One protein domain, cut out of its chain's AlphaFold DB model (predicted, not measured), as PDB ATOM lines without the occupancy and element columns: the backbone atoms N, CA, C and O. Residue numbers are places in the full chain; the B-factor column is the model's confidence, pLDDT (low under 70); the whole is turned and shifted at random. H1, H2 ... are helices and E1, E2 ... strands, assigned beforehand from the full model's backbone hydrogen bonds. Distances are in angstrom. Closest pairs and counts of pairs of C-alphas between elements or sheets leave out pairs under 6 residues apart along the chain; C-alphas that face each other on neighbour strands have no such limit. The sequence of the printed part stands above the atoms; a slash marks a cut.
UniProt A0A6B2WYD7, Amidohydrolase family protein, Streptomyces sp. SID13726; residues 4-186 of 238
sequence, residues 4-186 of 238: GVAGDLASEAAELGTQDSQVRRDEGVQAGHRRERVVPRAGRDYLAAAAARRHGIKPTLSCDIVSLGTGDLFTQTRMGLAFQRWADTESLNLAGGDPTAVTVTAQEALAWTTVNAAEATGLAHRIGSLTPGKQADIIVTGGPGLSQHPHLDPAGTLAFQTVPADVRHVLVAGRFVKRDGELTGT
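What this domain is: This is residues 4 to 186 of the 238 residues of the protein "Amidohydrolase family protein" of Streptomyces sp. SID13726 (UniProt A0A6B2WYD7). What shape does the backbone make? A loose cluster of crossed helices, H2, H5 and H7 packed on H3, has a small three-stranded sheet at one end, while on the opposite side a long arm, residues 4 to 38 with H1 in it, sticks out as a wide loop. What is it made of? The printed part has 183 residues, with seven named helices and three named strands in the order H1 H2 H3 H4 H5 H6 E1 H7 E2 E3, and an antiparallel sheet in the order E1, E2, E3. The class is mostly helix, but under half of the residues are in named elements. The whole is loose, with a radius of gyration of the C-alphas of 19.7 A and spans of 52 by 51 by 33 A.

How they stand to each other: How does the printed part begin, and which helix is the hub? H1, residues 5 to 15, touches no helix. The hub H3, residues 73 to 88, touches H2, residues 45 to 54, at a steep tilt of 52 degrees, the same way, and their closest C-alphas, of Tyr 46 and Gly 80, are 5.5 A apart. H4, residues 90 to 94, is close to H3 but not clearly touching, the closest C-alphas, of Trp 86 and Asn 93, being 7.8 A apart. What else touches H3? H5, residues 106 to 112, touches its residues 77 to 81 alone, at 72 degrees, only just about perpendicular; the closest C-alphas, of Leu 81 and Ala 109, are 6.2 A apart. H7, residues 154 to 161, touches H5 about perpendicular at 83 degrees, C-alphas of Gln 107 and Ala 155 closest at 5.3 A, and touches residues 74 to 78 alone of H3, C-alphas of Arg 78 and Ala 159 closest at 5.8 A. H6, residues 115 to 120, is close to H5 but not clearly touching, the closest C-alphas, of Ala 111 and Ala 117, being 7.8 A apart. How are the strands paired? E1, residues 138 to 141, is antiparallel to E2, residues 167 to 172, with N 140 and O 169 at 2.8 A, within hydrogen-bond range. E2 and E3, residues 175 to 179, form an antiparallel hairpin, with N 170 and O 178 at 2.9 A. Do the helices' backbones hold? Every O i to N i+4 pair is within hydrogen-bond range in H1, H2, H3, H4, H6 and H7, and 2 of 3 in H5.

Where its parts are: Where do the first and last elements lie? H1 begins at C-alpha 5, (46.741, -6.590, 40.194), and E3 ends at C-alpha 179, (14.476, -41.958, 58.479). Which elements are long? H3 spans 21.9 A from first to last C-alpha, H1 15.5 A, H2 14.5 A and E2 13.9 A.

The domain as a whole: How far does it reach? The two C-alphas farthest apart, of Gly 4 and Gly 133, are 59.1 A apart. Is it continuous and confident? The printed part has no cut; the links H1 to H2, H2 to H3, H4 to H5, H6 to E1 and E1 to H7 are long. The model's pLDDT is under 70 at residues 4 to 48 and residue 144.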
ATOM      1  N   GLY A   4      46.914  -2.279  40.524       24.98
ATOM      2  CA  GLY A   4      47.318  -2.891  39.246       24.98
ATOM      3  C   GLY A   4      46.943  -4.371  39.111       24.98
ATOM      4  O   GLY A   4      46.583  -4.817  38.033       24.98
ATOM      5  N   VAL A   5      46.942  -5.124  40.216       32.75
ATOM      6  CA  VAL A   5      46.741  -6.590  40.194       32.75
ATOM      7  C   VAL A   5      45.262  -6.978  40.023       32.75
ATOM      8  O   VAL A   5      44.953  -8.023  39.464       32.75
ATOM      9  N   ALA A   6      44.330  -6.120  40.455       30.45
ATOM     10  CA  ALA A   6      42.893  -6.331  40.248       30.45
ATOM     11  C   ALA A   6      42.446  -6.016  38.806       30.45
ATOM     12  O   ALA A   6      41.469  -6.592  38.334       30.45
ATOM     13  N   GLY A   7      43.168  -5.128  38.109       26.16
ATOM     14  CA  GLY A   7      42.925  -4.806  36.701       26.16
ATOM     15  C   GLY A   7      43.360  -5.929  35.759       26.16
ATOM     16  O   GLY A   7      42.604  -6.269  34.853       26.16
ATOM     17  N   ASP A   8      44.512  -6.552  36.025       28.50
ATOM     18  CA  ASP A   8      45.029  -7.669  35.217       28.50
ATOM     19  C   ASP A   8      44.186  -8.946  35.355       28.50
ATOM     20  O   ASP A   8      43.924  -9.623  34.370       28.50
ATOM     21  N   LEU A   9      43.651  -9.251  36.545       30.73
ATOM     22  CA  LEU A   9      42.767 -10.415  36.714       30.73
ATOM     23  C   LEU A   9      41.398 -10.235  36.034       30.73
ATOM     24  O   LEU A   9      40.765 -11.219  35.651       30.73
ATOM     25  N   ALA A  10      40.938  -8.990  35.873       31.27
ATOM     26  CA  ALA A  10      39.704  -8.675  35.157       31.27
ATOM     27  C   ALA A  10      39.910  -8.635  33.631       31.27
ATOM     28  O   ALA A  10      39.018  -9.062  32.895       31.27
ATOM     29  N   SER A  11      41.072  -8.174  33.147       27.27
ATOM     30  CA  SER A  11      41.404  -8.178  31.715       27.27
ATOM     31  C   SER A  11      41.712  -9.588  31.205       27.27
ATOM     32  O   SER A  11      41.202  -9.966  30.155       27.27
ATOM     33  N   GLU A  12      42.416 -10.416  31.980       28.30
ATOM     34  CA  GLU A  12      42.738 -11.802  31.613       28.30
ATOM     35  C   GLU A  12      41.478 -12.696  31.622       28.30
ATOM     36  O   GLU A  12      41.307 -13.567  30.767       28.30
ATOM     37  N   ALA A  13      40.513 -12.414  32.512       30.83
ATOM     38  CA  ALA A  13      39.190 -13.046  32.500       30.83
ATOM     39  C   ALA A  13      38.305 -12.595  31.318       30.83
ATOM     40  O   ALA A  13      37.481 -13.379  30.841       30.83
ATOM     41  N   ALA A  14      38.475 -11.359  30.832       30.52
ATOM     42  CA  ALA A  14      37.754 -10.827  29.675       30.52
ATOM     43  C   ALA A  14      38.358 -11.296  28.336       30.52
ATOM     44  O   ALA A  14      37.613 -11.667  27.426       30.52
ATOM     45  N   GLU A  15      39.688 -11.357  28.217       26.97
ATOM     46  CA  GLU A  15      40.380 -11.812  27.003       26.97
ATOM     47  C   GLU A  15      40.186 -13.317  26.765       26.97
ATOM     48  O   GLU A  15      39.902 -13.731  25.638       26.97
ATOM     49  N   LEU A  16      40.164 -14.134  27.824       31.47
ATOM     50  CA  LEU A  16      39.822 -15.562  27.729       31.47
ATOM     51  C   LEU A  16      38.325 -15.825  27.460       31.47
ATOM     52  O   LEU A  16      37.944 -16.955  27.149       31.47
ATOM     53  N   GLY A  17      37.471 -14.798  27.546       31.66
ATOM     54  CA  GLY A  17      36.043 -14.851  27.211       31.66
ATOM     55  C   GLY A  17      35.731 -14.744  25.711       31.66
ATOM     56  O   GLY A  17      34.597 -15.007  25.305       31.66
ATOM     57  N   THR A  18      36.715 -14.398  24.875       30.45
ATOM     58  CA  THR A  18      36.495 -14.158  23.433       30.45
ATOM     59  C   THR A  18      36.898 -15.313  22.518       30.45
ATOM     60  O   THR A  18      36.556 -15.282  21.338       30.45
ATOM     61  N   GLN A  19      37.556 -16.359  23.029       28.36
ATOM     62  CA  GLN A  19      38.099 -17.414  22.163       28.36
ATOM     63  C   GLN A  19      37.224 -18.655  21.939       28.36
ATOM     64  O   GLN A  19      37.657 -19.513  21.181       28.36
ATOM     65  N   ASP A  20      35.998 -18.765  22.475       30.44
ATOM     66  CA  ASP A  20      35.154 -19.926  22.102       30.44
ATOM     67  C   ASP A  20      33.625 -19.749  22.211       30.44
ATOM     68  O   ASP A  20      32.871 -20.700  22.404       30.44
ATOM     69  N   SER A  21      33.121 -18.521  22.063       32.31
ATOM     70  CA  SER A  21      31.675 -18.240  22.063       32.31
ATOM     71  C   SER A  21      31.158 -17.770  20.696       32.31
ATOM     72  O   SER A  21      30.415 -16.798  20.589       32.31
ATOM     73  N   GLN A  22      31.491 -18.487  19.618       24.03
ATOM     74  CA  GLN A  22      30.741 -18.347  18.364       24.03
ATOM     75  C   GLN A  22      29.474 -19.210  18.400       24.03
ATOM     76  O   GLN A  22      29.459 -20.358  17.965       24.03
ATOM     77  N   VAL A  23      28.368 -18.627  18.870       33.34
ATOM     78  CA  VAL A  23      27.024 -19.150  18.586       33.34
ATOM     79  C   VAL A  23      26.709 -18.839  17.119       33.34
ATOM     80  O   VAL A  23      26.227 -17.755  16.794       33.34
ATOM     81  N   ARG A  24      27.004 -19.775  16.210       24.42
ATOM     82  CA  ARG A  24      26.499 -19.711  14.832       24.42
ATOM     83  C   ARG A  24      25.016 -20.083  14.831       24.42
ATOM     84  O   ARG A  24      24.636 -21.154  15.297       24.42
ATOM     85  N   ARG A  25      24.179 -19.169  14.336       27.89
ATOM     86  CA  ARG A  25      22.793 -19.461  13.963       27.89
ATOM     87  C   ARG A  25      22.823 -20.165  12.612       27.89
ATOM     88  O   ARG A  25      23.209 -19.526  11.642       27.89
ATOM     89  N   ASP A  26      22.383 -21.416  12.562       25.12
ATOM     90  CA  ASP A  26      21.938 -22.028  11.311       25.12
ATOM     91  C   ASP A  26      20.413 -22.083  11.303       25.12
ATOM     92  O   ASP A  26      19.763 -22.620  12.208       25.12
ATOM     93  N   GLU A  27      19.852 -21.463  10.273       28.31
ATOM     94  CA  GLU A  27      18.450 -21.557   9.916       28.31
ATOM     95  C   GLU A  27      18.162 -22.961   9.367       28.31
ATOM     96  O   GLU A  27      18.770 -23.411   8.403       28.31
ATOM     97  N   GLY A  28      17.214 -23.645  10.010       29.17
ATOM     98  CA  GLY A  28      16.392 -24.705   9.430       29.17
ATOM     99  C   GLY A  28      17.086 -25.928   8.825       29.17
ATOM    100  O   GLY A  28      17.147 -26.027   7.613       29.17
ATOM    101  N   VAL A  29      17.383 -26.952   9.638       22.72
ATOM    102  CA  VAL A  29      17.220 -28.376   9.265       22.72
ATOM    103  C   VAL A  29      16.942 -29.198  10.531       22.72
ATOM    104  O   VAL A  29      17.678 -29.134  11.514       22.72
ATOM    105  N   GLN A  30      15.876 -30.003  10.507       29.09
ATOM    106  CA  GLN A  30      15.682 -31.096  11.458       29.09
ATOM    107  C   GLN A  30      16.627 -32.257  11.128       29.09
ATOM    108  O   GLN A  30      16.480 -32.875  10.081       29.09
ATOM    109  N   ALA A  31      17.534 -32.601  12.041       24.17
ATOM    110  CA  ALA A  31      18.084 -33.951  12.195       24.17
ATOM    111  C   ALA A  31      18.838 -34.041  13.531       24.17
ATOM    112  O   ALA A  31      19.508 -33.095  13.942       24.17
ATOM    113  N   GLY A  32      18.698 -35.168  14.230       31.80
ATOM    114  CA  GLY A  32      19.233 -35.379  15.574       31.80
ATOM    115  C   GLY A  32      20.718 -35.039  15.703       31.80
ATOM    116  O   GLY A  32      21.559 -35.571  14.982       31.80
ATOM    117  N   HIS A  33      21.040 -34.177  16.667       24.47
ATOM    118  CA  HIS A  33      22.410 -33.917  17.083       24.47
ATOM    119  C   HIS A  33      22.525 -33.983  18.602       24.47
ATOM    120  O   HIS A  33      21.846 -33.284  19.359       24.47
ATOM    121  N   ARG A  34      23.396 -34.899  19.020       25.27
ATOM    122  CA  ARG A  34      23.900 -35.112  20.369       25.27
ATOM    123  C   ARG A  34      24.423 -33.775  20.905       25.27
ATOM    124  O   ARG A  34      25.479 -33.324  20.482       25.27
ATOM    125  N   ARG A  35      23.678 -33.138  21.812       27.95
ATOM    126  CA  ARG A  35      24.135 -31.920  22.495       27.95
ATOM    127  C   ARG A  35      25.323 -32.283  23.378       27.95
ATOM    128  O   ARG A  35      25.177 -33.049  24.331       27.95
ATOM    129  N   GLU A  36      26.491 -31.774  23.018       25.30
ATOM    130  CA  GLU A  36      27.690 -31.847  23.837       25.30
ATOM    131  C   GLU A  36      27.396 -31.159  25.174       25.30
ATOM    132  O   GLU A  36      26.936 -30.017  25.240       25.30
ATOM    133  N   ARG A  37      27.524 -31.929  26.254       29.28
ATOM    134  CA  ARG A  37      27.206 -31.481  27.602       29.28
ATOM    135  C   ARG A  37      28.378 -30.629  28.067       29.28
ATOM    136  O   ARG A  37      29.402 -31.177  28.460       29.28
ATOM    137  N   VAL A  38      28.225 -29.309  28.031       31.91
ATOM    138  CA  VAL A  38      29.117 -28.420  28.777       31.91
ATOM    139  C   VAL A  38      28.961 -28.794  30.249       31.91
ATOM    140  O   VAL A  38      27.874 -28.660  30.810       31.91
ATOM    141  N   VAL A  39      30.016 -29.350  30.840       30.50
ATOM    142  CA  VAL A  39      30.117 -29.586  32.283       30.50
ATOM    143  C   VAL A  39      30.870 -28.383  32.845       30.50
ATOM    144  O   VAL A  39      32.076 -28.265  32.607       30.50
ATOM    145  N   PRO A  40      30.182 -27.427  33.483       34.38
ATOM    146  CA  PRO A  40      30.841 -26.246  34.014       34.38
ATOM    147  C   PRO A  40      31.612 -26.605  35.301       34.38
ATOM    148  O   PRO A  40      31.275 -27.562  35.991       34.38
ATOM    149  N   ARG A  41      32.738 -25.911  35.537       29.00
ATOM    150  CA  ARG A  41      33.627 -26.118  36.696       29.00
ATOM    151  C   ARG A  41      33.171 -25.241  37.863       29.00
ATOM    152  O   ARG A  41      32.933 -24.048  37.645       29.00
ATOM    153  N   ALA A  42      33.211 -25.790  39.079       30.50
ATOM    154  CA  ALA A  42      32.930 -25.088  40.335       30.50
ATOM    155  C   ALA A  42      33.504 -23.652  40.365       30.50
ATOM    156  O   ALA A  42      34.710 -23.440  40.223       30.50
ATOM    157  N   GLY A  43      32.611 -22.666  40.509       34.81
ATOM    158  CA  GLY A  43      32.891 -21.223  40.446       34.81
ATOM    159  C   GLY A  43      32.337 -20.528  39.194       34.81
ATOM    160  O   GLY A  43      31.897 -19.385  39.282       34.81
ATOM    161  N   ARG A  44      32.262 -21.221  38.045       49.81
ATOM    162  CA  ARG A  44      31.622 -20.702  36.814       49.81
ATOM    163  C   ARG A  44      30.104 -20.890  36.803       49.81
ATOM    164  O   ARG A  44      29.405 -20.188  36.077       49.81
ATOM    165  N   ASP A  45      29.597 -21.803  37.625       51.75
ATOM    166  CA  ASP A  45      28.193 -22.237  37.626       51.75
ATOM    167  C   ASP A  45      27.226 -21.113  38.025       51.75
ATOM    168  O   ASP A  45      26.124 -21.001  37.487       51.75
ATOM    169  N   TYR A  46      27.657 -20.227  38.926       58.78
ATOM    170  CA  TYR A  46      26.830 -19.126  39.422       58.78
ATOM    171  C   TYR A  46      26.673 -17.997  38.402       58.78
ATOM    172  O   TYR A  46      25.581 -17.459  38.225       58.78
ATOM    173  N   LEU A  47      27.746 -17.686  37.672       60.12
ATOM    174  CA  LEU A  47      27.703 -16.730  36.564       60.12
ATOM    175  C   LEU A  47      26.945 -17.314  35.365       60.12
ATOM    176  O   LEU A  47      26.220 -16.595  34.678       60.12
ATOM    177  N   ALA A  48      27.034 -18.632  35.158       69.50
ATOM    178  CA  ALA A  48      26.242 -19.330  34.154       69.50
ATOM    179  C   ALA A  48      24.735 -19.285  34.466       69.50
ATOM    180  O   ALA A  48      23.941 -19.121  33.542       69.50
ATOM    181  N   ALA A  49      24.326 -19.361  35.739       72.94
ATOM    182  CA  ALA A  49      22.924 -19.202  36.133       72.94
ATOM    183  C   ALA A  49      22.383 -17.798  35.798       72.94
ATOM    184  O   ALA A  49      21.303 -17.677  35.213       72.94
ATOM    185  N   ALA A  50      23.165 -16.749  36.072       77.00
ATOM    186  CA  ALA A  50      22.795 -15.378  35.725       77.00
ATOM    187  C   ALA A  50      22.700 -15.167  34.208       77.00
ATOM    188  O   ALA A  50      21.722 -14.594  33.721       77.00
ATOM    189  N   ALA A  51      23.665 -15.692  33.448       80.00
ATOM    190  CA  ALA A  51      23.622 -15.672  31.988       80.00
ATOM    191  C   ALA A  51      22.407 -16.441  31.437       80.00
ATOM    192  O   ALA A  51      21.696 -15.929  30.574       80.00
ATOM    193  N   ALA A  52      22.112 -17.632  31.970       83.06
ATOM    194  CA  ALA A  52      20.957 -18.437  31.578       83.06
ATOM    195  C   ALA A  52      19.641 -17.659  31.745       83.06
ATOM    196  O   ALA A  52      18.845 -17.581  30.804       83.06
ATOM    197  N   ARG A  53      19.447 -16.997  32.893       84.56
ATOM    198  CA  ARG A  53      18.242 -16.195  33.161       84.56
ATOM    199  C   ARG A  53      18.079 -15.025  32.192       84.56
ATOM    200  O   ARG A  53      16.965 -14.796  31.728       84.56
ATOM    201  N   ARG A  54      19.166 -14.334  31.813       84.19
ATOM    202  CA  ARG A  54      19.129 -13.251  30.801       84.19
ATOM    203  C   ARG A  54      18.616 -13.727  29.436       84.19
ATOM    204  O   ARG A  54      18.076 -12.929  28.676       84.19
ATOM    205  N   HIS A  55      18.735 -15.021  29.146       88.69
ATOM    206  CA  HIS A  55      18.233 -15.652  27.925       88.69
ATOM    207  C   HIS A  55      16.919 -16.428  28.121       88.69
ATOM    208  O   HIS A  55      16.525 -17.194  27.243       88.69
ATOM    209  N   GLY A  56      16.232 -16.254  29.256       87.94
ATOM    210  CA  GLY A  56      14.978 -16.956  29.552       87.94
ATOM    211  C   GLY A  56      15.148 -18.454  29.834       87.94
ATOM    212  O   GLY A  56      14.168 -19.198  29.826       87.94
ATOM    213  N   ILE A  57      16.375 -18.916  30.083       90.44
ATOM    214  CA  ILE A  57      16.664 -20.303  30.446       90.44
ATOM    215  C   ILE A  57      16.514 -20.445  31.962       90.44
ATOM    216  O   ILE A  57      17.123 -19.706  32.737       90.44
ATOM    217  N   LYS A  58      15.713 -21.425  32.390       92.06
ATOM    218  CA  LYS A  58      15.534 -21.756  33.806       92.06
ATOM    219  C   LYS A  58      16.838 -22.334  34.375       92.06
ATOM    220  O   LYS A  58      17.287 -23.370  33.883       92.06
ATOM    221  N   PRO A  59      17.446 -21.715  35.397       91.75
ATOM    222  CA  PRO A  59      18.697 -22.206  35.956       91.75
ATOM    223  C   PRO A  59      18.475 -23.475  36.786       91.75
ATOM    224  O   PRO A  59      17.401 -23.692  37.361       91.75
ATOM    225  N   THR A  60      19.526 -24.290  36.861       93.44
ATOM    226  CA  THR A  60      19.608 -25.501  37.685       93.44
ATOM    227  C   THR A  60      20.924 -25.531  38.445       93.44
ATOM    228  O   THR A  60      21.925 -25.047  37.919       93.44
ATOM    229  N   LEU A  61      20.953 -26.144  39.628       91.31
ATOM    230  CA  LEU A  61      22.171 -26.271  40.436       91.31
ATOM    231  C   LEU A  61      22.558 -27.733  40.690       91.31
ATOM    232  O   LEU A  61      21.710 -28.624  40.714       91.31
ATOM    233  N   SER A  62      23.856 -27.955  40.903       88.81
ATOM    234  CA  SER A  62      24.473 -29.238  41.248       88.81
ATOM    235  C   SER A  62      25.639 -29.002  42.212       88.81
ATOM    236  O   SER A  62      26.171 -27.899  42.268       88.81
ATOM    237  N   CYS A  63      26.052 -30.033  42.953       88.38
ATOM    238  CA  CYS A  63      27.250 -29.985  43.805       88.38
ATOM    239  C   CYS A  63      28.544 -30.349  43.058       88.38
ATOM    240  O   CYS A  63      29.622 -30.248  43.634       88.38
ATOM    241  N   ASP A  64      28.426 -30.798  41.805       87.56
ATOM    242  CA  ASP A  64      29.544 -31.209  40.953       87.56
ATOM    243  C   ASP A  64      30.492 -32.210  41.659       87.56
ATOM    244  O   ASP A  64      30.070 -33.304  42.053       87.56
ATOM    245  N   ILE A  65      31.769 -31.861  41.835       86.44
ATOM    246  CA  ILE A  65      32.818 -32.761  42.320       86.44
ATOM    247  C   ILE A  65      32.775 -32.891  43.853       86.44
ATOM    248  O   ILE A  65      33.415 -32.141  44.593       86.44
ATOM    249  N   VAL A  66      32.103 -33.935  44.343       86.69
ATOM    250  CA  VAL A  66      32.009 -34.244  45.789       86.69
ATOM    251  C   VAL A  66      33.297 -34.800  46.418       86.69
ATOM    252  O   VAL A  66      33.339 -35.072  47.614       86.69
ATOM    253  N   SER A  67      34.364 -34.984  45.634       84.50
ATOM    254  CA  SER A  67      35.711 -35.235  46.170       84.50
ATOM    255  C   SER A  67      36.454 -33.947  46.540       84.50
ATOM    256  O   SER A  67      37.519 -34.021  47.143       84.50
ATOM    257  N   LEU A  68      35.922 -32.784  46.147       80.94
ATOM    258  CA  LEU A  68      36.458 -31.462  46.475       80.94
ATOM    259  C   LEU A  68      35.538 -30.709  47.446       80.94
ATOM    260  O   LEU A  68      36.026 -30.017  48.334       80.94
ATOM    261  N   GLY A  69      34.221 -30.836  47.274       79.69
ATOM    262  CA  GLY A  69      33.213 -30.189  48.112       79.69
ATOM    263  C   GLY A  69      32.258 -31.175  48.777       79.69
ATOM    264  O   GLY A  69      32.226 -32.362  48.464       79.69
ATOM    265  N   THR A  70      31.434 -30.675  49.695       84.94
ATOM    266  CA  THR A  70      30.344 -31.462  50.275       84.94
ATOM    267  C   THR A  70      29.199 -31.614  49.268       84.94
ATOM    268  O   THR A  70      28.871 -30.695  48.517       84.94
ATOM    269  N   GLY A  71      28.545 -32.779  49.262       88.75
ATOM    270  CA  GLY A  71      27.343 -33.042  48.459       88.75
ATOM    271  C   GLY A  71      26.083 -32.363  49.010       88.75
ATOM    272  O   GLY A  71      25.081 -33.036  49.225       88.75
ATOM    273  N   ASP A  72      26.133 -31.054  49.267       92.19
ATOM    274  CA  ASP A  72      25.073 -30.284  49.934       92.19
ATOM    275  C   ASP A  72      24.403 -29.245  49.019       92.19
ATOM    276  O   ASP A  72      24.922 -28.145  48.815       92.19
ATOM    277  N   LEU A  73      23.197 -29.559  48.536       93.19
ATOM    278  CA  LEU A  73      22.412 -28.659  47.688       93.19
ATOM    279  C   LEU A  73      21.802 -27.460  48.434       93.19
ATOM    280  O   LEU A  73      21.465 -26.478  47.769       93.19
ATOM    281  N   PHE A  74      21.679 -27.475  49.768       94.19
ATOM    282  CA  PHE A  74      21.208 -26.301  50.514       94.19
ATOM    283  C   PHE A  74      22.240 -25.180  50.435       94.19
ATOM    284  O   PHE A  74      21.912 -24.047  50.080       94.19
ATOM    285  N   THR A  75      23.511 -25.510  50.685       92.62
ATOM    286  CA  THR A  75      24.609 -24.548  50.546       92.62
ATOM    287  C   THR A  75      24.771 -24.091  49.093       92.62
ATOM    288  O   THR A  75      24.897 -22.888  48.863       92.62
ATOM    289  N   GLN A  76      24.671 -24.993  48.103       92.31
ATOM    290  CA  GLN A  76      24.709 -24.588  46.685       92.31
ATOM    291  C   GLN A  76      23.573 -23.622  46.325       92.31
ATOM    292  O   GLN A  76      23.807 -22.611  45.666       92.31
ATOM    293  N   THR A  77      22.348 -23.888  46.793       93.62
ATOM    294  CA  THR A  77      21.184 -23.015  46.557       93.62
ATOM    295  C   THR A  77      21.403 -21.631  47.159       93.62
ATOM    296  O   THR A  77      21.164 -20.621  46.499       93.62
ATOM    297  N   ARG A  78      21.913 -21.574  48.393       94.38
ATOM    298  CA  ARG A  78      22.188 -20.322  49.106       94.38
ATOM    299  C   ARG A  78      23.258 -19.485  48.414       94.38
ATOM    300  O   ARG A  78      23.053 -18.290  48.210       94.38
ATOM    301  N   MET A  79      24.373 -20.109  48.033       92.81
ATOM    302  CA  MET A  79      25.448 -19.437  47.301       92.81
ATOM    303  C   MET A  79      24.960 -18.970  45.931       92.81
ATOM    304  O   MET A  79      25.145 -17.804  45.589       92.81
ATOM    305  N   GLY A  80      24.261 -19.827  45.183       92.31
ATOM    306  CA  GLY A  80      23.707 -19.458  43.883       92.31
ATOM    307  C   GLY A  80      22.740 -18.286  43.965       92.31
ATOM    308  O   GLY A  80      22.809 -17.382  43.137       92.31
ATOM    309  N   LEU A  81      21.889 -18.244  44.993       93.81
ATOM    310  CA  LEU A  81      20.978 -17.126  45.211       93.81
ATOM    311  C   LEU A  81      21.731 -15.831  45.538       93.81
ATOM    312  O   LEU A  81      21.383 -14.775  45.010       93.81
ATOM    313  N   ALA A  82      22.769 -15.903  46.375       92.94
ATOM    314  CA  ALA A  82      23.602 -14.750  46.706       92.94
ATOM    315  C   ALA A  82      24.320 -14.192  45.466       92.94
ATOM    316  O   ALA A  82      24.226 -12.997  45.194       92.94
ATOM    317  N   PHE A  83      24.964 -15.053  44.674       92.44
ATOM    318  CA  PHE A  83      25.642 -14.644  43.442       92.44
ATOM    319  C   PHE A  83      24.677 -14.107  42.388       92.44
ATOM    320  O   PHE A  83      24.984 -13.111  41.741       92.44
ATOM    321  N   GLN A  84      23.499 -14.719  42.234       91.44
ATOM    322  CA  GLN A  84      22.489 -14.226  41.303       91.44
ATOM    323  C   GLN A  84      22.017 -12.821  41.684       91.44
ATOM    324  O   GLN A  84      21.963 -11.944  40.829       91.44
ATOM    325  N   ARG A  85      21.706 -12.590  42.965       92.38
ATOM    326  CA  ARG A  85      21.295 -11.265  43.445       92.38
ATOM    327  C   ARG A  85      22.414 -10.241  43.288       92.38
ATOM    328  O   ARG A  85      22.139  -9.127  42.866       92.38
ATOM    329  N   TRP A  86      23.661 -10.629  43.560       90.81
ATOM    330  CA  TRP A  86      24.814  -9.764  43.313       90.81
ATOM    331  C   TRP A  86      24.949  -9.402  41.829       90.81
ATOM    332  O   TRP A  86      25.120  -8.231  41.515       90.81
ATOM    333  N   ALA A  87      24.809 -10.371  40.921       89.44
ATOM    334  CA  ALA A  87      24.878 -10.137  39.478       89.44
ATOM    335  C   ALA A  87      23.718  -9.269  38.958       89.44
ATOM    336  O   ALA A  87      23.895  -8.499  38.016       89.44
ATOM    337  N   ASP A  88      22.532  -9.375  39.565       89.81
ATOM    338  CA  ASP A  88      21.382  -8.534  39.225       89.81
ATOM    339  C   ASP A  88      21.561  -7.081  39.711       89.81
ATOM    340  O   ASP A  88      20.969  -6.170  39.133       89.81
ATOM    341  N   THR A  89      22.370  -6.849  40.753       91.31
ATOM    342  CA  THR A  89      22.589  -5.520  41.357       91.31
ATOM    343  C   THR A  89      24.022  -5.006  41.222       91.31
ATOM    344  O   THR A  89      24.380  -4.022  41.864       91.31
ATOM    345  N   GLU A  90      24.844  -5.626  40.372       91.06
ATOM    346  CA  GLU A  90      26.285  -5.365  40.255       91.06
ATOM    347  C   GLU A  90      26.593  -3.876  40.059       91.06
ATOM    348  O   GLU A  90      27.367  -3.297  40.819       91.06
ATOM    349  N   SER A  91      25.925  -3.223  39.102       90.56
ATOM    350  CA  SER A  91      26.135  -1.798  38.820       90.56
ATOM    351  C   SER A  91      25.787  -0.897  40.006       90.56
ATOM    352  O   SER A  91      26.441   0.122  40.214       90.56
ATOM    353  N   LEU A  92      24.768  -1.264  40.789       92.88
ATOM    354  CA  LEU A  92      24.360  -0.530  41.987       92.88
ATOM    355  C   LEU A  92      25.375  -0.727  43.119       92.88
ATOM    356  O   LEU A  92      25.807   0.253  43.721       92.88
ATOM    357  N   ASN A  93      25.811  -1.971  43.342       88.81
ATOM    358  CA  ASN A  93      26.806  -2.315  44.359       88.81
ATOM    359  C   ASN A  93      28.139  -1.590  44.091       88.81
ATOM    360  O   ASN A  93      28.746  -1.041  45.007       88.81
ATOM    361  N   LEU A  94      28.586  -1.549  42.827       91.56
ATOM    362  CA  LEU A  94      29.819  -0.860  42.422       91.56
ATOM    363  C   LEU A  94      29.726   0.666  42.560       91.56
ATOM    364  O   LEU A  94      30.742   1.323  42.772       91.56
ATOM    365  N   ALA A  95      28.519   1.227  42.479       95.19
ATOM    366  CA  ALA A  95      28.257   2.637  42.751       95.19
ATOM    367  C   ALA A  95      28.103   2.949  44.256       95.19
ATOM    368  O   ALA A  95      27.845   4.098  44.612       95.19
ATOM    369  N   GLY A  96      28.246   1.950  45.139       93.19
ATOM    370  CA  GLY A  96      28.068   2.095  46.586       93.19
ATOM    371  C   GLY A  96      26.610   2.245  47.026       93.19
ATOM    372  O   GLY A  96      26.357   2.764  48.109       93.19
ATOM    373  N   GLY A  97      25.652   1.849  46.184       91.44
ATOM    374  CA  GLY A  97      24.230   1.861  46.513       91.44
ATOM    375  C   GLY A  97      23.738   0.529  47.077       91.44
ATOM    376  O   GLY A  97      24.322  -0.523  46.821       91.44
ATOM    377  N   ASP A  98      22.607   0.582  47.781       91.50
ATOM    378  CA  ASP A  98      21.957  -0.589  48.371       91.50
ATOM    379  C   ASP A  98      20.706  -1.003  47.577       91.50
ATOM    380  O   ASP A  98      19.845  -0.162  47.289       91.50
ATOM    381  N   PRO A  99      20.542  -2.296  47.235       90.25
ATOM    382  CA  PRO A  99      19.318  -2.789  46.613       90.25
ATOM    383  C   PRO A  99      18.095  -2.614  47.520       90.25
ATOM    384  O   PRO A  99      18.075  -3.078  48.657       90.25
ATOM    385  N   THR A 100      17.024  -2.018  46.993       91.94
ATOM    386  CA  THR A 100      15.755  -1.821  47.724       91.94
ATOM    387  C   THR A 100      14.709  -2.903  47.444       91.94
ATOM    388  O   THR A 100      13.644  -2.913  48.059       91.94
ATOM    389  N   ALA A 101      15.000  -3.823  46.522       90.56
ATOM    390  CA  ALA A 101      14.101  -4.893  46.111       90.56
ATOM    391  C   ALA A 101      14.844  -6.226  45.979       90.56
ATOM    392  O   ALA A 101      16.024  -6.284  45.632       90.56
ATOM    393  N   VAL A 102      14.121  -7.317  46.224       91.25
ATOM    394  CA  VAL A 102      14.625  -8.681  46.050       91.25
ATOM    395  C   VAL A 102      14.401  -9.119  44.603       91.25
ATOM    396  O   VAL A 102      13.259  -9.269  44.180       91.25
ATOM    397  N   THR A 103      15.480  -9.361  43.856       92.25
ATOM    398  CA  THR A 103      15.407  -9.735  42.428       92.25
ATOM    399  C   THR A 103      15.049 -11.203  42.200       92.25
ATOM    400  O   THR A 103      14.443 -11.549  41.187       92.25
ATOM    401  N   VAL A 104      15.404 -12.072  43.150       93.62
ATOM    402  CA  VAL A 104      15.124 -13.514  43.128       93.62
ATOM    403  C   VAL A 104      14.677 -13.958  44.506       93.62
ATOM    404  O   VAL A 104      15.368 -13.700  45.496       93.62
ATOM    405  N   THR A 105      13.536 -14.632  44.595       95.81
ATOM    406  CA  THR A 105      12.975 -15.099  45.872       95.81
ATOM    407  C   THR A 105      13.604 -16.420  46.325       95.81
ATOM    408  O   THR A 105      14.185 -17.159  45.531       95.81
ATOM    409  N   ALA A 106      13.464 -16.754  47.613       95.94
ATOM    410  CA  ALA A 106      13.871 -18.066  48.123       95.94
ATOM    411  C   ALA A 106      13.106 -19.209  47.429       95.94
ATOM    412  O   ALA A 106      13.689 -20.237  47.101       95.94
ATOM    413  N   GLN A 107      11.818 -19.004  47.140       96.25
ATOM    414  CA  GLN A 107      10.990 -19.973  46.424       96.25
ATOM    415  C   GLN A 107      11.485 -20.215  44.991       96.25
ATOM    416  O   GLN A 107      11.535 -21.362  44.549       96.25
ATOM    417  N   GLU A 108      11.883 -19.160  44.275       95.31
ATOM    418  CA  GLU A 108      12.482 -19.301  42.945       95.31
ATOM    419  C   GLU A 108      13.805 -20.071  43.018       95.31
ATOM    420  O   GLU A 108      14.018 -20.983  42.222       95.31
ATOM    421  N   ALA A 109      14.648 -19.788  44.015       95.12
ATOM    422  CA  ALA A 109      15.900 -20.514  44.212       95.12
ATOM    423  C   ALA A 109      15.685 -22.011  44.504       95.12
ATOM    424  O   ALA A 109      16.401 -22.854  43.968       95.12
ATOM    425  N   LEU A 110      14.663 -22.368  45.290       96.06
ATOM    426  CA  LEU A 110      14.300 -23.772  45.526       96.06
ATOM    427  C   LEU A 110      13.863 -24.489  44.242       96.06
ATOM    428  O   LEU A 110      14.095 -25.691  44.099       96.06
ATOM    429  N   ALA A 111      13.268 -23.777  43.279       96.25
ATOM    430  CA  ALA A 111      12.921 -24.364  41.986       96.25
ATOM    431  C   ALA A 111      14.168 -24.818  41.205       96.25
ATOM    432  O   ALA A 111      14.091 -25.796  40.458       96.25
ATOM    433  N   TRP A 112      15.326 -24.175  41.408       95.44
ATOM    434  CA  TRP A 112      16.578 -24.489  40.705       95.44
ATOM    435  C   TRP A 112      17.106 -25.890  41.026       95.44
ATOM    436  O   TRP A 112      17.734 -26.526  40.180       95.44
ATOM    437  N   THR A 113      16.832 -26.396  42.226       94.62
ATOM    438  CA  THR A 113      17.246 -27.735  42.678       94.62
ATOM    439  C   THR A 113      16.111 -28.757  42.665       94.62
ATOM    440  O   THR A 113      16.328 -29.916  43.014       94.62
ATOM    441  N   THR A 114      14.907 -28.365  42.231       96.69
ATOM    442  CA  THR A 114      13.720 -29.232  42.209       96.69
ATOM    443  C   THR A 114      13.073 -29.263  40.823       96.69
ATOM    444  O   THR A 114      13.485 -30.048  39.967       96.69
ATOM    445  N   VAL A 115      12.074 -28.413  40.572       97.50
ATOM    446  CA  VAL A 115      11.268 -28.415  39.342       97.50
ATOM    447  C   VAL A 115      12.135 -28.162  38.109       97.50
ATOM    448  O   VAL A 115      12.052 -28.926  37.149       97.50
ATOM    449  N   ASN A 116      13.014 -27.155  38.140       96.62
ATOM    450  CA  ASN A 116      13.863 -26.821  36.993       96.62
ATOM    451  C   ASN A 116      14.833 -27.965  36.674       96.62
ATOM    452  O   ASN A 116      15.039 -28.294  35.509       96.62
ATOM    453  N   ALA A 117      15.398 -28.608  37.701       95.56
ATOM    454  CA  ALA A 117      16.292 -29.749  37.523       95.56
ATOM    455  C   ALA A 117      15.556 -30.957  36.918       95.56
ATOM    456  O   ALA A 117      16.084 -31.635  36.031       95.56
ATOM    457  N   ALA A 118      14.311 -31.204  37.332       97.56
ATOM    458  CA  ALA A 118      13.474 -32.246  36.745       97.56
ATOM    459  C   ALA A 118      13.115 -31.945  35.278       97.56
ATOM    460  O   ALA A 118      13.125 -32.849  34.443       97.56
ATOM    461  N   GLU A 119      12.833 -30.687  34.936       96.81
ATOM    462  CA  GLU A 119      12.602 -30.261  33.550       96.81
ATOM    463  C   GLU A 119      13.859 -30.432  32.690       96.81
ATOM    464  O   GLU A 119      13.800 -31.077  31.643       96.81
ATOM    465  N   ALA A 120      15.007 -29.943  33.163       95.00
ATOM    466  CA  ALA A 120      16.281 -30.021  32.449       95.00
ATOM    467  C   ALA A 120      16.745 -31.466  32.198       95.00
ATOM    468  O   ALA A 120      17.437 -31.740  31.218       95.00
ATOM    469  N   THR A 121      16.350 -32.403  33.063       95.81
ATOM    470  CA  THR A 121      16.664 -33.834  32.928       95.81
ATOM    471  C   THR A 121      15.592 -34.633  32.178       95.81
ATOM    472  O   THR A 121      15.752 -35.838  31.998       95.81
ATOM    473  N   GLY A 122      14.505 -33.998  31.722       97.44
ATOM    474  CA  GLY A 122      13.394 -34.675  31.040       97.44
ATOM    475  C   GLY A 122      12.519 -35.536  31.961       97.44
ATOM    476  O   GLY A 122      11.713 -36.339  31.491       97.44
ATOM    477  N   LEU A 123      12.649 -35.376  33.281       98.00
ATOM    478  CA  LEU A 123      11.953 -36.160  34.305       98.00
ATOM    479  C   LEU A 123      10.810 -35.395  34.989       98.00
ATOM    480  O   LEU A 123      10.197 -35.922  35.915       98.00
ATOM    481  N   ALA A 124      10.464 -34.192  34.524       97.75
ATOM    482  CA  ALA A 124       9.405 -33.367  35.116       97.75
ATOM    483  C   ALA A 124       8.036 -34.061  35.196       97.75
ATOM    484  O   ALA A 124       7.254 -33.762  36.090       97.75
ATOM    485  N   HIS A 125       7.741 -35.016  34.314       97.81
ATOM    486  CA  HIS A 125       6.514 -35.819  34.372       97.81
ATOM    487  C   HIS A 125       6.509 -36.846  35.524       97.81
ATOM    488  O   HIS A 125       5.458 -37.377  35.864       97.81
ATOM    489  N   ARG A 126       7.667 -37.122  36.137       98.19
ATOM    490  CA  ARG A 126       7.854 -38.134  37.188       98.19
ATOM    491  C   ARG A 126       8.259 -37.562  38.539       98.19
ATOM    492  O   ARG A 126       7.840 -38.127  39.539       98.19
ATOM    493  N   ILE A 127       9.071 -36.506  38.579       98.44
ATOM    494  CA  ILE A 127       9.686 -35.975  39.811       98.44
ATOM    495  C   ILE A 127       9.670 -34.436  39.829       98.44
ATOM    496  O   ILE A 127       9.122 -33.790  38.930       98.44
ATOM    497  N   GLY A 128      10.271 -33.848  40.866       96.62
ATOM    498  CA  GLY A 128      10.554 -32.411  40.957       96.62
ATOM    499  C   GLY A 128       9.437 -31.564  41.561       96.62
ATOM    500  O   GLY A 128       9.690 -30.417  41.905       96.62
ATOM    501  N   SER A 129       8.227 -32.105  41.737       97.88
ATOM    502  CA  SER A 129       7.134 -31.433  42.452       97.88
ATOM    503  C   SER A 129       6.273 -32.419  43.235       97.88
ATOM    504  O   SER A 129       6.126 -33.579  42.845       97.88
ATOM    505  N   LEU A 130       5.650 -31.933  44.309       97.25
ATOM    506  CA  LEU A 130       4.648 -32.677  45.071       97.25
ATOM    507  C   LEU A 130       3.294 -32.565  44.360       97.25
ATOM    508  O   LEU A 130       2.489 -31.685  44.646       97.25
ATOM    509  N   THR A 131       3.069 -33.431  43.374       97.81
ATOM    510  CA  THR A 131       1.843 -33.455  42.562       97.81
ATOM    511  C   THR A 131       1.332 -34.893  42.461       97.81
ATOM    512  O   THR A 131       2.143 -35.781  42.188       97.81
ATOM    513  N   PRO A 132       0.024 -35.160  42.661       97.81
ATOM    514  CA  PRO A 132      -0.526 -36.507  42.515       97.81
ATOM    515  C   PRO A 132      -0.129 -37.156  41.181       97.81
ATOM    516  O   PRO A 132      -0.143 -36.507  40.138       97.81
ATOM    517  N   GLY A 133       0.252 -38.435  41.226       97.25
ATOM    518  CA  GLY A 133       0.741 -39.192  40.066       97.25
ATOM    519  C   GLY A 133       2.262 -39.163  39.861       97.25
ATOM    520  O   GLY A 133       2.787 -40.033  39.168       97.25
ATOM    521  N   LYS A 134       2.990 -38.231  40.492       98.50
ATOM    522  CA  LYS A 134       4.463 -38.230  40.504       98.50
ATOM    523  C   LYS A 134       5.030 -39.176  41.568       98.50
ATOM    524  O   LYS A 134       4.338 -39.582  42.500       98.50
ATOM    525  N   GLN A 135       6.304 -39.539  41.420       98.38
ATOM    526  CA  GLN A 135       7.027 -40.344  42.402       98.38
ATOM    527  C   GLN A 135       7.170 -39.580  43.722       98.38
ATOM    528  O   GLN A 135       7.370 -38.367  43.739       98.38
ATOM    529  N   ALA A 136       7.097 -40.312  44.834       98.25
ATOM    530  CA  ALA A 136       7.317 -39.769  46.169       98.25
ATOM    531  C   ALA A 136       8.823 -39.627  46.463       98.25
ATOM    532  O   ALA A 136       9.381 -40.371  47.274       98.25
ATOM    533  N   ASP A 137       9.449 -38.669  45.778       98.38
ATOM    534  CA  ASP A 137      10.809 -38.190  46.030       98.38
ATOM    535  C   ASP A 137      10.723 -36.970  46.952       98.38
ATOM    536  O   ASP A 137      10.445 -35.854  46.511       98.38
ATOM    537  N   ILE A 138      10.855 -37.206  48.258       98.19
ATOM    538  CA  ILE A 138      10.483 -36.238  49.297       98.19
ATOM    539  C   ILE A 138      11.621 -36.096  50.298       98.19
ATOM    540  O   ILE A 138      12.108 -37.086  50.841       98.19
ATOM    541  N   ILE A 139      11.991 -34.854  50.592       97.12
ATOM    542  CA  ILE A 139      12.891 -34.502  51.688       97.12
ATOM    543  C   ILE A 139      12.049 -33.817  52.762       97.12
ATOM    544  O   ILE A 139      11.347 -32.850  52.477       97.12
ATOM    545  N   VAL A 140      12.116 -34.322  53.990       95.81
ATOM    546  CA  VAL A 140      11.463 -33.727  55.160       95.81
ATOM    547  C   VAL A 140      12.542 -33.166  56.071       95.81
ATOM    548  O   VAL A 140      13.397 -33.907  56.564       95.81
ATOM    549  N   THR A 141      12.494 -31.859  56.288       92.69
ATOM    550  CA  THR A 141      13.422 -31.103  57.135       92.69
ATOM    551  C   THR A 141      12.732 -30.665  58.418       92.69
ATOM    552  O   THR A 141      11.515 -30.486  58.433       92.69
ATOM    553  N   GLY A 142      13.501 -30.457  59.481       84.38
ATOM    554  CA  GLY A 142      13.000 -29.940  60.750       84.38
ATOM    555  C   GLY A 142      13.653 -30.621  61.945       84.38
ATOM    556  O   GLY A 142      14.523 -31.479  61.810       84.38
ATOM    557  N   GLY A 143      13.189 -30.278  63.138       73.69
ATOM    558  CA  GLY A 143      13.703 -30.821  64.391       73.69
ATOM    559  C   GLY A 143      13.848 -29.724  65.441       73.69
ATOM    560  O   GLY A 143      13.436 -28.595  65.202       73.69
ATOM    561  N   PRO A 144      14.442 -30.029  66.605       68.25
ATOM    562  CA  PRO A 144      14.614 -29.065  67.694       68.25
ATOM    563  C   PRO A 144      15.766 -28.065  67.455       68.25
ATOM    564  O   PRO A 144      16.179 -27.371  68.382       68.25
ATOM    565  N   GLY A 145      16.352 -28.041  66.253       74.69
ATOM    566  CA  GLY A 145      17.537 -27.248  65.938       74.69
ATOM    567  C   GLY A 145      17.231 -25.753  65.906       74.69
ATOM    568  O   GLY A 145      16.401 -25.299  65.124       74.69
ATOM    569  N   LEU A 146      17.947 -24.973  66.721       85.25
ATOM    570  CA  LEU A 146      17.743 -23.523  66.851       85.25
ATOM    571  C   LEU A 146      17.954 -22.755  65.532       85.25
ATOM    572  O   LEU A 146      17.368 -21.693  65.348       85.25
ATOM    573  N   SER A 147      18.751 -23.298  64.605       83.88
ATOM    574  CA  SER A 147      19.098 -22.682  63.313       83.88
ATOM    575  C   SER A 147      17.892 -22.342  62.439       83.88
ATOM    576  O   SER A 147      17.962 -21.394  61.661       83.88
ATOM    577  N   GLN A 148      16.794 -23.092  62.560       86.12
ATOM    578  CA  GLN A 148      15.592 -22.908  61.744       86.12
ATOM    579  C   GLN A 148      14.526 -22.033  62.425       86.12
ATOM    580  O   GLN A 148      13.474 -21.789  61.831       86.12
ATOM    581  N   HIS A 149      14.773 -21.551  63.650       87.00
ATOM    582  CA  HIS A 149      13.830 -20.727  64.404       87.00
ATOM    583  C   HIS A 149      14.169 -19.226  64.334       87.00
ATOM    584  O   HIS A 149      15.342 -18.856  64.401       87.00
ATOM    585  N   PRO A 150      13.152 -18.342  64.284       88.06
ATOM    586  CA  PRO A 150      11.722 -18.641  64.133       88.06
ATOM    587  C   PRO A 150      11.354 -19.100  62.709       88.06
ATOM    588  O   PRO A 150      11.945 -18.653  61.727       88.06
ATOM    589  N   HIS A 151      10.322 -19.944  62.594       82.62
ATOM    590  CA  HIS A 151       9.762 -20.366  61.304       82.62
ATOM    591  C   HIS A 151       8.782 -19.310  60.777       82.62
ATOM    592  O   HIS A 151       7.592 -19.356  61.083       82.62
ATOM    593  N   LEU A 152       9.286 -18.335  60.022       88.81
ATOM    594  CA  LEU A 152       8.464 -17.245  59.473       88.81
ATOM    595  C   LEU A 152       8.042 -17.498  58.022       88.81
ATOM    596  O   LEU A 152       6.891 -17.272  57.663       88.81
ATOM    597  N   ASP A 153       8.970 -17.988  57.201       92.19
ATOM    598  CA  ASP A 153       8.756 -18.320  55.792       92.19
ATOM    599  C   ASP A 153       9.396 -19.685  55.496       92.19
ATOM    600  O   ASP A 153      10.624 -19.798  55.562       92.19
ATOM    601  N   PRO A 154       8.614 -20.724  55.152       92.50
ATOM    602  CA  PRO A 154       9.151 -22.047  54.847       92.50
ATOM    603  C   PRO A 154      10.186 -22.047  53.714       92.50
ATOM    604  O   PRO A 154      11.176 -22.776  53.797       92.50
ATOM    605  N   ALA A 155       9.994 -21.234  52.668       94.06
ATOM    606  CA  ALA A 155      10.936 -21.181  51.552       94.06
ATOM    607  C   ALA A 155      12.264 -20.545  51.986       94.06
ATOM    608  O   ALA A 155      13.335 -21.079  51.696       94.06
ATOM    609  N   GLY A 156      12.196 -19.445  52.737       94.00
ATOM    610  CA  GLY A 156      13.339 -18.803  53.373       94.00
ATOM    611  C   GLY A 156      14.077 -19.727  54.343       94.00
ATOM    612  O   GLY A 156      15.301 -19.824  54.271       94.00
ATOM    613  N   THR A 157      13.364 -20.471  55.192       93.88
ATOM    614  CA  THR A 157      13.975 -21.460  56.097       93.88
ATOM    615  C   THR A 157      14.727 -22.539  55.317       93.88
ATOM    616  O   THR A 157      15.874 -22.855  55.643       93.88
ATOM    617  N   LEU A 158      14.139 -23.076  54.245       93.50
ATOM    618  CA  LEU A 158      14.804 -24.069  53.396       93.50
ATOM    619  C   LEU A 158      16.030 -23.498  52.671       93.50
ATOM    620  O   LEU A 158      17.064 -24.157  52.622       93.50
ATOM    621  N   ALA A 159      15.949 -22.279  52.138       93.75
ATOM    622  CA  ALA A 159      17.037 -21.685  51.362       93.75
ATOM    623  C   ALA A 159      18.202 -21.163  52.226       93.75
ATOM    624  O   ALA A 159      19.362 -21.263  51.823       93.75
ATOM    625  N   PHE A 160      17.913 -20.585  53.396       93.25
ATOM    626  CA  PHE A 160      18.903 -19.829  54.173       93.25
ATOM    627  C   PHE A 160      19.339 -20.504  55.473       93.25
ATOM    628  O   PHE A 160      20.501 -20.372  55.852       93.25
ATOM    629  N   GLN A 161      18.434 -21.205  56.157       92.44
ATOM    630  CA  GLN A 161      18.683 -21.734  57.505       92.44
ATOM    631  C   GLN A 161      19.033 -23.222  57.505       92.44
ATOM    632  O   GLN A 161      19.814 -23.674  58.337       92.44
ATOM    633  N   THR A 162      18.460 -23.975  56.570       92.62
ATOM    634  CA  THR A 162      18.551 -25.437  56.550       92.62
ATOM    635  C   THR A 162      19.944 -25.912  56.142       92.62
ATOM    636  O   THR A 162      20.551 -25.397  55.197       92.62
ATOM    637  N   VAL A 163      20.437 -26.928  56.847       91.56
ATOM    638  CA  VAL A 163      21.660 -27.675  56.528       91.56
ATOM    639  C   VAL A 163      21.362 -29.180  56.422       91.56
ATOM    640  O   VAL A 163      20.330 -29.639  56.915       91.56
ATOM    641  N   PRO A 164      22.251 -30.008  55.830       91.44
ATOM    642  CA  PRO A 164      22.017 -31.452  55.694       91.44
ATOM    643  C   PRO A 164      21.695 -32.191  57.005       91.44
ATOM    644  O   PRO A 164      20.992 -33.207  56.991       91.44
ATOM    645  N   ALA A 165      22.198 -31.685  58.136       90.50
ATOM    646  CA  ALA A 165      21.922 -32.229  59.464       90.50
ATOM    647  C   ALA A 165      20.441 -32.093  59.873       90.50
ATOM    648  O   ALA A 165      19.935 -32.959  60.581       90.50
ATOM    649  N   ASP A 166      19.728 -31.088  59.357       92.81
ATOM    650  CA  ASP A 166      18.311 -30.834  59.660       92.81
ATOM    651  C   ASP A 166      17.359 -31.752  58.871       92.81
ATOM    652  O   ASP A 166      16.142 -31.744  59.069       92.81
ATOM    653  N   VAL A 167      17.881 -32.550  57.933       94.25
ATOM    654  CA  VAL A 167      17.068 -33.485  57.147       94.25
ATOM    655  C   VAL A 167      16.696 -34.686  58.013       94.25
ATOM    656  O   VAL A 167      17.546 -35.516  58.335       94.25
ATOM    657  N   ARG A 168      15.412 -34.839  58.333       94.88
ATOM    658  CA  ARG A 168      14.887 -35.944  59.147       94.88
ATOM    659  C   ARG A 168      14.569 -37.171  58.315       94.88
ATOM    660  O   ARG A 168      14.957 -38.280  58.680       94.88
ATOM    661  N   HIS A 169      13.885 -36.974  57.194       97.38
ATOM    662  CA  HIS A 169      13.477 -38.067  56.323       97.38
ATOM    663  C   HIS A 169      13.817 -37.775  54.871       97.38
ATOM    664  O   HIS A 169      13.701 -36.643  54.408       97.38
ATOM    665  N   VAL A 170      14.191 -38.824  54.146       98.06
ATOM    666  CA  VAL A 170      14.340 -38.801  52.695       98.06
ATOM    667  C   VAL A 170      13.647 -40.032  52.141       98.06
ATOM    668  O   VAL A 170      13.961 -41.159  52.536       98.06
ATOM    669  N   LEU A 171      12.705 -39.805  51.236       98.44
ATOM    670  CA  LEU A 171      12.004 -40.828  50.482       98.44
ATOM    671  C   LEU A 171      12.452 -40.750  49.024       98.44
ATOM    672  O   LEU A 171      12.524 -39.661  48.463       98.44
ATOM    673  N   VAL A 172      12.726 -41.906  48.424       98.00
ATOM    674  CA  VAL A 172      12.984 -42.057  46.986       98.00
ATOM    675  C   VAL A 172      12.008 -43.091  46.448       98.00
ATOM    676  O   VAL A 172      11.975 -44.231  46.924       98.00
ATOM    677  N   ALA A 173      11.170 -42.686  45.496       97.44
ATOM    678  CA  ALA A 173      10.039 -43.457  44.993       97.44
ATOM    679  C   ALA A 173       9.183 -44.063  46.128       97.44
ATOM    680  O   ALA A 173       8.772 -45.223  46.064       97.44
ATOM    681  N   GLY A 174       8.954 -43.290  47.196       97.69
ATOM    682  CA  GLY A 174       8.151 -43.693  48.354       97.69
ATOM    683  C   GLY A 174       8.853 -44.600  49.368       97.69
ATOM    684  O   GLY A 174       8.238 -44.981  50.361       97.69
ATOM    685  N   ARG A 175      10.131 -44.942  49.167       97.81
ATOM    686  CA  ARG A 175      10.914 -45.747  50.118       97.81
ATOM    687  C   ARG A 175      11.848 -44.862  50.928       97.81
ATOM    688  O   ARG A 175      12.581 -44.064  50.352       97.81
ATOM    689  N   PHE A 176      11.864 -45.032  52.249       98.00
ATOM    690  CA  PHE A 176      12.817 -44.327  53.104       98.00
ATOM    691  C   PHE A 176      14.252 -44.753  52.788       98.00
ATOM    692  O   PHE A 176      14.597 -45.926  52.940       98.00
ATOM    693  N   VAL A 177      15.084 -43.782  52.414       97.25
ATOM    694  CA  VAL A 177      16.552 -43.908  52.333       97.25
ATOM    695  C   VAL A 177      17.249 -43.203  53.506       97.25
ATOM    696  O   VAL A 177      18.388 -43.520  53.845       97.25
ATOM    697  N   LYS A 178      16.537 -42.282  54.167       97.00
ATOM    698  CA  LYS A 178      16.869 -41.700  55.473       97.00
ATOM    699  C   LYS A 178      15.589 -41.606  56.299       97.00
ATOM    700  O   LYS A 178      14.568 -41.159  55.775       97.00
ATOM    701  N   ARG A 179      15.617 -42.011  57.565       96.50
ATOM    702  CA  ARG A 179      14.476 -41.958  58.479       96.50
ATOM    703  C   ARG A 179      14.948 -41.546  59.868       96.50
ATOM    704  O   ARG A 179      15.924 -42.085  60.363       96.50
ATOM    705  N   ASP A 180      14.251 -40.586  60.470       94.19
ATOM    706  CA  ASP A 180      14.535 -40.095  61.823       94.19
ATOM    707  C   ASP A 180      15.977 -39.596  62.021       94.19
ATOM    708  O   ASP A 180      16.533 -39.665  63.109       94.19
ATOM    709  N   GLY A 181      16.573 -39.036  60.963       92.88
ATOM    710  CA  GLY A 181      17.956 -38.556  60.971       92.88
ATOM    711  C   GLY A 181      18.991 -39.607  60.557       92.88
ATOM    712  O   GLY A 181      20.123 -39.237  60.250       92.88
ATOM    713  N   GLU A 182      18.606 -40.878  60.437       93.81
ATOM    714  CA  GLU A 182      19.514 -41.996  60.161       93.81
ATOM    715  C   GLU A 182      19.330 -42.562  58.748       93.81
ATOM    716  O   GLU A 182      18.219 -42.644  58.225       93.81
ATOM    717  N   LEU A 183      20.423 -42.950  58.090       95.88
ATOM    718  CA  LEU A 183      20.370 -43.606  56.779       95.88
ATOM    719  C   LEU A 183      19.880 -45.054  56.931       95.88
ATOM    720  O   LEU A 183      20.295 -45.758  57.845       95.88
ATOM    721  N   THR A 184      19.039 -45.527  56.009       95.44
ATOM    722  CA  THR A 184      18.413 -46.866  56.091       95.44
ATOM    723  C   THR A 184      19.147 -47.949  55.283       95.44
ATOM    724  O   THR A 184      18.720 -49.102  55.252       95.44
ATOM    725  N   GLY A 185      20.229 -47.585  54.588       89.62
ATOM    726  CA  GLY A 185      20.985 -48.485  53.713       89.62
ATOM    727  C   GLY A 185      21.761 -49.579  54.454       89.62
ATOM    728  O   GLY A 185      22.102 -49.458  55.628       89.62
ATOM    729  N   THR A 186      22.105 -50.654  53.745       86.38
ATOM    730  CA  THR A 186      22.967 -51.720  54.274       86.38
ATOM    731  C   THR A 186      24.449 -51.378  54.093       86.38
ATOM    732  O   THR A 186      24.849 -50.714  53.137       86.38
TER     733      THR A 186